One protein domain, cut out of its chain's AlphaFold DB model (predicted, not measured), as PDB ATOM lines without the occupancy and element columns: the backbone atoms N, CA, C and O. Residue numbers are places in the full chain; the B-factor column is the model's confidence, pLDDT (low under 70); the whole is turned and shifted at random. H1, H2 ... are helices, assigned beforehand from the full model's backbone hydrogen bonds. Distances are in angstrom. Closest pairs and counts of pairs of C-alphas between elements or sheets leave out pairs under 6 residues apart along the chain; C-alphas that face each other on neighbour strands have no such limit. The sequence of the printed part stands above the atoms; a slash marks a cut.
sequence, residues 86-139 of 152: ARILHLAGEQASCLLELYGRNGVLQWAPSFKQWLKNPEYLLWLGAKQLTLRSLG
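AT A GLANCE: This is residues 86 to 139 of the 152 residues of an uncharacterized protein of Candidatus Bathyarchaeota archaeon (UniProt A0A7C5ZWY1). Two longer helices, H1 and H4, cross nearly at right angles, with H4 lying over the first half of H1. Between them the chain folds back from the end of H1 through two short helices, H2 and H3, and the last residues of H4 with the two after them, 134 to 139, stick out. The printed part has 54 residues with four named helices, in the order H1, H2, H3, H4, and no named strand; its class is all helix. It is only just compact, close to loose, with a radius of gyration of the C-alphas of 11.7 A and spans of 33 by 23 by 13 A.

IN THESE COORDINATES: H1, residues 86 to 105, begins with C-alpha 86 at (188.772, 231.047, 156.185) and measures 28.8 A from first to last C-alpha. H2 is residues 108 to 111, and H3 is residues 114 to 118. H4, residues 122 to 137, measures 22.4 A and runs from C-alpha 122 at (180.941, 234.199, 164.684) to C-alpha 137 at (201.594, 225.608, 165.868).

HOW THE PARTS SIT: H1 touches H4 with residues 87 to 96 alone, and their lines are about perpendicular at 83 degrees. Their closest C-alphas are those of Ala 92 and Gly 129, 3.9 A apart. H1 and H2 are close but not clearly touching, with the closest C-alphas, Tyr 103 and Leu 109, 5.9 A apart. H1 and H3 are near each other, while H2 and H4 are apart. In H1, H3 and H4 every O i to N i+4 pair is within hydrogen-bond range; H2 is too short for such a pair.

THE WHOLE: The C-alphas farthest apart, Gln 110 and Leu 138, are 33.6 A apart. The printed part has no cut, and its three links are tight. Residues 134 to 139, of which 134 to 137 belong to H4, stand free. The mean pLDDT of the printed part is 85.0, and no printed residue is under 70.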
ATOM      1  N   ALA A  86     189.460 232.267 156.621       81.31
ATOM      2  CA  ALA A  86     188.772 231.047 156.185       81.31
ATOM      3  C   ALA A  86     189.373 229.787 156.823       81.31
ATOM      4  O   ALA A  86     188.653 228.850 157.153       81.31
ATOM      5  N   ARG A  87     190.695 229.768 157.043       79.88
ATOM      6  CA  ARG A  87     191.363 228.675 157.758       79.88
ATOM      7  C   ARG A  87     190.938 228.612 159.222       79.88
ATOM      8  O   ARG A  87     190.667 227.526 159.718       79.88
ATOM      9  N   ILE A  88     190.906 229.756 159.901       83.44
ATOM     10  CA  ILE A  88     190.459 229.863 161.293       83.44
ATOM     11  C   ILE A  88     189.015 229.374 161.411       83.44
ATOM     12  O   ILE A  88     188.745 228.519 162.244       83.44
ATOM     13  N   LEU A  89     188.121 229.830 160.535       85.25
ATOM     14  CA  LEU A  89     186.719 229.413 160.537       85.25
ATOM     15  C   LEU A  89     186.546 227.919 160.241       85.25
ATOM     16  O   LEU A  89     185.735 227.263 160.884       85.25
ATOM     17  N   HIS A  90     187.340 227.352 159.331       85.12
ATOM     18  CA  HIS A  90     187.328 225.911 159.078       85.12
ATOM     19  C   HIS A  90     187.731 225.110 160.324       85.12
ATOM     20  O   HIS A  90     187.047 224.168 160.709       85.12
ATOM     21  N   LEU A  91     188.824 225.510 160.986       86.25
ATOM     22  CA  LEU A  91     189.276 224.883 162.232       86.25
ATOM     23  C   LEU A  91     188.261 225.058 163.364       86.25
ATOM     24  O   LEU A  91     188.064 224.144 164.159       86.25
ATOM     25  N   ALA A  92     187.617 226.221 163.429       87.81
ATOM     26  CA  ALA A  92     186.552 226.489 164.379       87.81
ATOM     27  C   ALA A  92     185.363 225.554 164.163       87.81
ATOM     28  O   ALA A  92     184.847 225.020 165.134       87.81
ATOM     29  N   GLY A  93     184.965 225.325 162.909       86.50
ATOM     30  CA  GLY A  93     183.900 224.389 162.551       86.50
ATOM     31  C   GLY A  93     184.230 222.947 162.941       86.50
ATOM     32  O   GLY A  93     183.421 222.305 163.603       86.50
ATOM     33  N   GLU A  94     185.434 222.462 162.611       88.00
ATOM     34  CA  GLU A  94     185.913 221.135 163.045       88.00
ATOM     35  C   GLU A  94     185.820 220.981 164.571       88.00
ATOM     36  O   GLU A  94     185.276 220.001 165.082       88.00
ATOM     37  N   GLN A  95     186.318 221.981 165.304       87.50
ATOM     38  CA  GLN A  95     186.334 221.963 166.762       87.50
ATOM     39  C   GLN A  95     184.923 222.075 167.354       87.50
ATOM     40  O   GLN A  95     184.611 221.387 168.322       87.50
ATOM     41  N   ALA A  96     184.066 222.921 166.782       88.25
ATOM     42  CA  ALA A  96     182.684 223.113 167.206       88.25
ATOM     43  C   ALA A  96     181.874 221.818 167.081       88.25
ATOM     44  O   ALA A  96     181.190 221.439 168.032       88.25
ATOM     45  N   SER A  97     181.991 221.118 165.951       86.69
ATOM     46  CA  SER A  97     181.329 219.828 165.735       86.69
ATOM     47  C   SER A  97     181.816 218.774 166.727       86.69
ATOM     48  O   SER A  97     181.003 218.112 167.365       86.69
ATOM     49  N   CYS A  98     183.132 218.681 166.941       86.56
ATOM     50  CA  CYS A  98     183.702 217.760 167.923       86.56
ATOM     51  C   CYS A  98     183.191 218.043 169.348       86.56
ATOM     52  O   CYS A  98     182.789 217.126 170.065       86.56
ATOM     53  N   LEU A  99     183.142 219.316 169.753       86.50
ATOM     54  CA  LEU A  99     182.609 219.714 171.058       86.50
ATOM     55  C   LEU A  99     181.120 219.386 171.190       86.50
ATOM     56  O   LEU A  99     180.702 218.922 172.247       86.50
ATOM     57  N   LEU A 100     180.322 219.587 170.137       87.00
ATOM     58  CA  LEU A 100     178.902 219.223 170.140       87.00
ATOM     59  C   LEU A 100     178.694 217.720 170.327       87.00
ATOM     60  O   LEU A 100     177.829 217.328 171.107       87.00
ATOM     61  N   GLU A 101     179.489 216.887 169.658       87.50
ATOM     62  CA  GLU A 101     179.420 215.433 169.813       87.50
ATOM     63  C   GLU A 101     179.808 214.993 171.230       87.50
ATOM     64  O   GLU A 101     179.060 214.257 171.879       87.50
ATOM     65  N   LEU A 102     180.943 215.478 171.745       85.00
ATOM     66  CA  LEU A 102     181.437 215.126 173.081       85.00
ATOM     67  C   LEU A 102     180.485 215.593 174.187       85.00
ATOM     68  O   LEU A 102     180.136 214.832 175.089       85.00
ATOM     69  N   TYR A 103     180.028 216.842 174.118       84.94
ATOM     70  CA  TYR A 103     179.138 217.417 175.128       84.94
ATOM     71  C   TYR A 103     177.708 216.898 175.014       84.94
ATOM     72  O   TYR A 103     176.993 216.868 176.017       84.94
ATOM     73  N   GLY A 104     177.295 216.454 173.824       84.69
ATOM     74  CA  GLY A 104     176.057 215.710 173.634       84.69
ATOM     75  C   GLY A 104     176.094 214.363 174.351       84.69
ATOM     76  O   GLY A 104     175.173 214.061 175.106       84.69
ATOM     77  N   ARG A 105     177.181 213.596 174.187       85.12
ATOM     78  CA  ARG A 105     177.373 212.302 174.871       85.12
ATOM     79  C   ARG A 105     177.422 212.437 176.393       85.12
ATOM     80  O   ARG A 105     176.857 211.606 177.090       85.12
ATOM     81  N   ASN A 106     178.042 213.503 176.897       83.88
ATOM     82  CA  ASN A 106     178.233 213.714 178.335       83.88
ATOM     83  C   ASN A 106     177.076 214.475 179.014       83.88
ATOM     84  O   ASN A 106     177.213 214.892 180.160       83.88
ATOM     85  N   GLY A 107     175.963 214.735 178.316       83.12
ATOM     86  CA  GLY A 107     174.795 215.431 178.880       83.12
ATOM     87  C   GLY A 107     174.998 216.924 179.186       83.12
ATOM     88  O   GLY A 107     174.065 217.602 179.613       83.12
ATOM     89  N   VAL A 108     176.179 217.485 178.906       81.56
ATOM     90  CA  VAL A 108     176.524 218.896 179.161       81.56
ATOM     91  C   VAL A 108     175.595 219.844 178.402       81.56
ATOM     92  O   VAL A 108     175.260 220.915 178.898       81.56
ATOM     93  N   LEU A 109     175.108 219.440 177.225       80.56
ATOM     94  CA  LEU A 109     174.150 220.237 176.453       80.56
ATOM     95  C   LEU A 109     172.761 220.348 177.105       80.56
ATOM     96  O   LEU A 109     171.997 221.225 176.701       80.56
ATOM     97  N   GLN A 110     172.426 219.481 178.069       80.25
ATOM     98  CA  GLN A 110     171.198 219.601 178.862       80.25
ATOM     99  C   GLN A 110     171.375 220.566 180.037       80.25
ATOM    100  O   GLN A 110     170.488 221.367 180.306       80.25
ATOM    101  N   TRP A 111     172.537 220.532 180.690       81.94
ATOM    102  CA  TRP A 111     172.866 221.445 181.786       81.94
ATOM    103  C   TRP A 111     173.185 222.871 181.302       81.94
ATOM    104  O   TRP A 111     172.811 223.845 181.952       81.94
ATOM    105  N   ALA A 112     173.826 223.012 180.140       81.62
ATOM    106  CA  ALA A 112     174.265 224.294 179.592       81.62
ATOM    107  C   ALA A 112     173.776 224.500 178.142       81.62
ATOM    108  O   ALA A 112     174.575 224.489 177.197       81.62
ATOM    109  N   PRO A 113     172.469 224.743 177.922       83.81
ATOM    110  CA  PRO A 113     171.918 224.954 176.581       83.81
ATOM    111  C   PRO A 113     172.478 226.213 175.899       83.81
ATOM    112  O   PRO A 113     172.618 226.241 174.673       83.81
ATOM    113  N   SER A 114     172.877 227.224 176.681       86.31
ATOM    114  CA  SER A 114     173.504 228.469 176.208       86.31
ATOM    115  C   SER A 114     174.790 228.227 175.413       86.31
ATOM    116  O   SER A 114     175.117 228.999 174.514       86.31
ATOM    117  N   PHE A 115     175.482 227.109 175.652       84.88
ATOM    118  CA  PHE A 115     176.676 226.736 174.893       84.88
ATOM    119  C   PHE A 115     176.387 226.567 173.391       84.88
ATOM    120  O   PHE A 115     177.186 226.971 172.545       84.88
ATOM    121  N   LYS A 116     175.198 226.055 173.031       84.50
ATOM    122  CA  LYS A 116     174.774 225.960 171.623       84.50
ATOM    123  C   LYS A 116     174.636 227.334 170.973       84.50
ATOM    124  O   LYS A 116     174.840 227.457 169.770       84.50
ATOM    125  N   GLN A 117     174.268 228.356 171.744       87.44
ATOM    126  CA  GLN A 117     174.151 229.724 171.243       87.44
ATOM    127  C   GLN A 117     175.534 230.342 171.020       87.44
ATOM    128  O   GLN A 117     175.740 231.016 170.015       87.44
ATOM    129  N   TRP A 118     176.505 230.045 171.886       87.19
ATOM    130  CA  TRP A 118     177.884 230.515 171.718       87.19
ATOM    131  C   TRP A 118     178.522 229.969 170.442       87.19
ATOM    132  O   TRP A 118     179.153 230.720 169.709       87.19
ATOM    133  N   LEU A 119     178.276 228.702 170.103       86.00
ATOM    134  CA  LEU A 119     178.758 228.112 168.848       86.00
ATOM    135  C   LEU A 119     178.129 228.716 167.583       86.00
ATOM    136  O   LEU A 119     178.684 228.552 166.500       86.00
ATOM    137  N   LYS A 120     176.999 229.423 167.700       87.00
ATOM    138  CA  LYS A 120     176.407 230.183 166.590       87.00
ATOM    139  C   LYS A 120     177.023 231.574 166.438       87.00
ATOM    140  O   LYS A 120     176.857 232.187 165.387       87.00
ATOM    141  N   ASN A 121     177.709 232.082 167.463       90.62
ATOM    142  CA  ASN A 121     178.313 233.406 167.421       90.62
ATOM    143  C   ASN A 121     179.622 233.366 166.596       90.62
ATOM    144  O   ASN A 121     180.543 232.619 166.945       90.62
ATOM    145  N   PRO A 122     179.745 234.172 165.522       85.50
ATOM    146  CA  PRO A 122     180.941 234.199 164.684       85.50
ATOM    147  C   PRO A 122     182.204 234.641 165.437       85.50
ATOM    148  O   PRO A 122     183.284 234.132 165.142       85.50
ATOM    149  N   GLU A 123     182.096 235.534 166.424       88.75
ATOM    150  CA  GLU A 123     183.246 235.982 167.224       88.75
ATOM    151  C   GLU A 123     183.815 234.839 168.065       88.75
ATOM    152  O   GLU A 123     185.031 234.639 168.134       88.75
ATOM    153  N   TYR A 124     182.926 234.029 168.638       88.62
ATOM    154  CA  TYR A 124     183.313 232.856 169.409       88.62
ATOM    155  C   TYR A 124     183.964 231.789 168.524       88.62
ATOM    156  O   TYR A 124     184.990 231.219 168.897       88.62
ATOM    157  N   LEU A 125     183.427 231.555 167.322       88.94
ATOM    158  CA  LEU A 125     184.049 230.652 166.349       88.94
ATOM    159  C   LEU A 125     185.435 231.150 165.928       88.94
ATOM    160  O   LEU A 125     186.384 230.368 165.898       88.94
ATOM    161  N   LEU A 126     185.597 232.447 165.659       88.12
ATOM    162  CA  LEU A 126     186.906 233.019 165.340       88.12
ATOM    163  C   LEU A 126     187.909 232.805 166.477       88.12
ATOM    164  O   LEU A 126     189.028 232.357 166.220       88.12
ATOM    165  N   TRP A 127     187.506 233.059 167.724       90.19
ATOM    166  CA  TRP A 127     188.336 232.795 168.898       90.19
ATOM    167  C   TRP A 127     188.711 231.312 169.015       90.19
ATOM    168  O   TRP A 127     189.888 230.980 169.183       90.19
ATOM    169  N   LEU A 128     187.738 230.411 168.858       88.88
ATOM    170  CA  LEU A 128     187.939 228.965 168.955       88.88
ATOM    171  C   LEU A 128     188.930 228.467 167.895       88.88
ATOM    172  O   LEU A 128     189.882 227.748 168.205       88.88
ATOM    173  N   GLY A 129     188.747 228.897 166.646       88.12
ATOM    174  CA  GLY A 129     189.631 228.550 165.538       88.12
ATOM    175  C   GLY A 129     191.035 229.140 165.679       88.12
ATOM    176  O   GLY A 129     192.018 228.468 165.358       88.12
ATOM    177  N   ALA A 130     191.157 230.371 166.186       86.62
ATOM    178  CA  ALA A 130     192.445 231.018 166.423       86.62
ATOM    179  C   ALA A 130     193.219 230.308 167.540       86.62
ATOM    180  O   ALA A 130     194.395 229.987 167.365       86.62
ATOM    181  N   LYS A 131     192.544 229.968 168.645       88.19
ATOM    182  CA  LYS A 131     193.117 229.176 169.739       88.19
ATOM    183  C   LYS A 131     193.612 227.819 169.239       88.19
ATOM    184  O   LYS A 131     194.752 227.444 169.507       88.19
ATOM    185  N   GLN A 132     192.792 227.117 168.456       85.44
ATOM    186  CA  GLN A 132     193.158 225.818 167.890       85.44
ATOM    187  C   GLN A 132     194.365 225.917 166.954       85.44
ATOM    188  O   GLN A 132     195.234 225.041 166.929       85.44
ATOM    189  N   LEU A 133     194.447 227.003 166.193       84.19
ATOM    190  CA  LEU A 133     195.571 227.244 165.314       84.19
ATOM    191  C   LEU A 133     196.880 227.461 166.087       84.19
ATOM    192  O   LEU A 133     197.906 226.894 165.702       84.19
ATOM    193  N   THR A 134     196.835 228.240 167.169       83.69
ATOM    194  CA  THR A 134     197.979 228.456 168.063       83.69
ATOM    195  C   THR A 134     198.438 227.138 168.681       83.69
ATOM    196  O   THR A 134     199.621 226.808 168.602       83.69
ATOM    197  N   LEU A 135     197.511 226.321 169.189       82.00
ATOM    198  CA  LEU A 135     197.831 225.011 169.764       82.00
ATOM    199  C   LEU A 135     198.511 224.081 168.748       82.00
ATOM    200  O   LEU A 135     199.557 223.503 169.047       82.00
ATOM    201  N   ARG A 136     197.994 224.002 167.512       79.50
ATOM    202  CA  ARG A 136     198.628 223.207 166.445       79.50
ATOM    203  C   ARG A 136     200.034 223.711 166.097       79.50
ATOM    204  O   ARG A 136     200.896 222.897 165.775       79.50
ATOM    205  N   SER A 137     200.271 225.025 166.149       76.00
ATOM    206  CA  SER A 137     201.594 225.608 165.868       76.00
ATOM    207  C   SER A 137     202.638 225.284 166.940       76.00
ATOM    208  O   SER A 137     203.810 225.134 166.613       76.00
ATOM    209  N   LEU A 138     202.200 225.086 168.185       81.31
ATOM    210  CA  LEU A 138     203.036 224.683 169.319       81.31
ATOM    211  C   LEU A 138     203.284 223.163 169.377       81.31
ATOM    212  O   LEU A 138     203.866 222.666 170.332       81.31
ATOM    213  N   GLY A 139     202.844 222.407 168.366       73.38
ATOM    214  CA  GLY A 139     203.044 220.956 168.299       73.38
ATOM    215  C   GLY A 139     201.977 220.130 169.021       73.38
ATOM    216  O   GLY A 139     202.026 218.901 168.962       73.38
TER     217      GLY A 139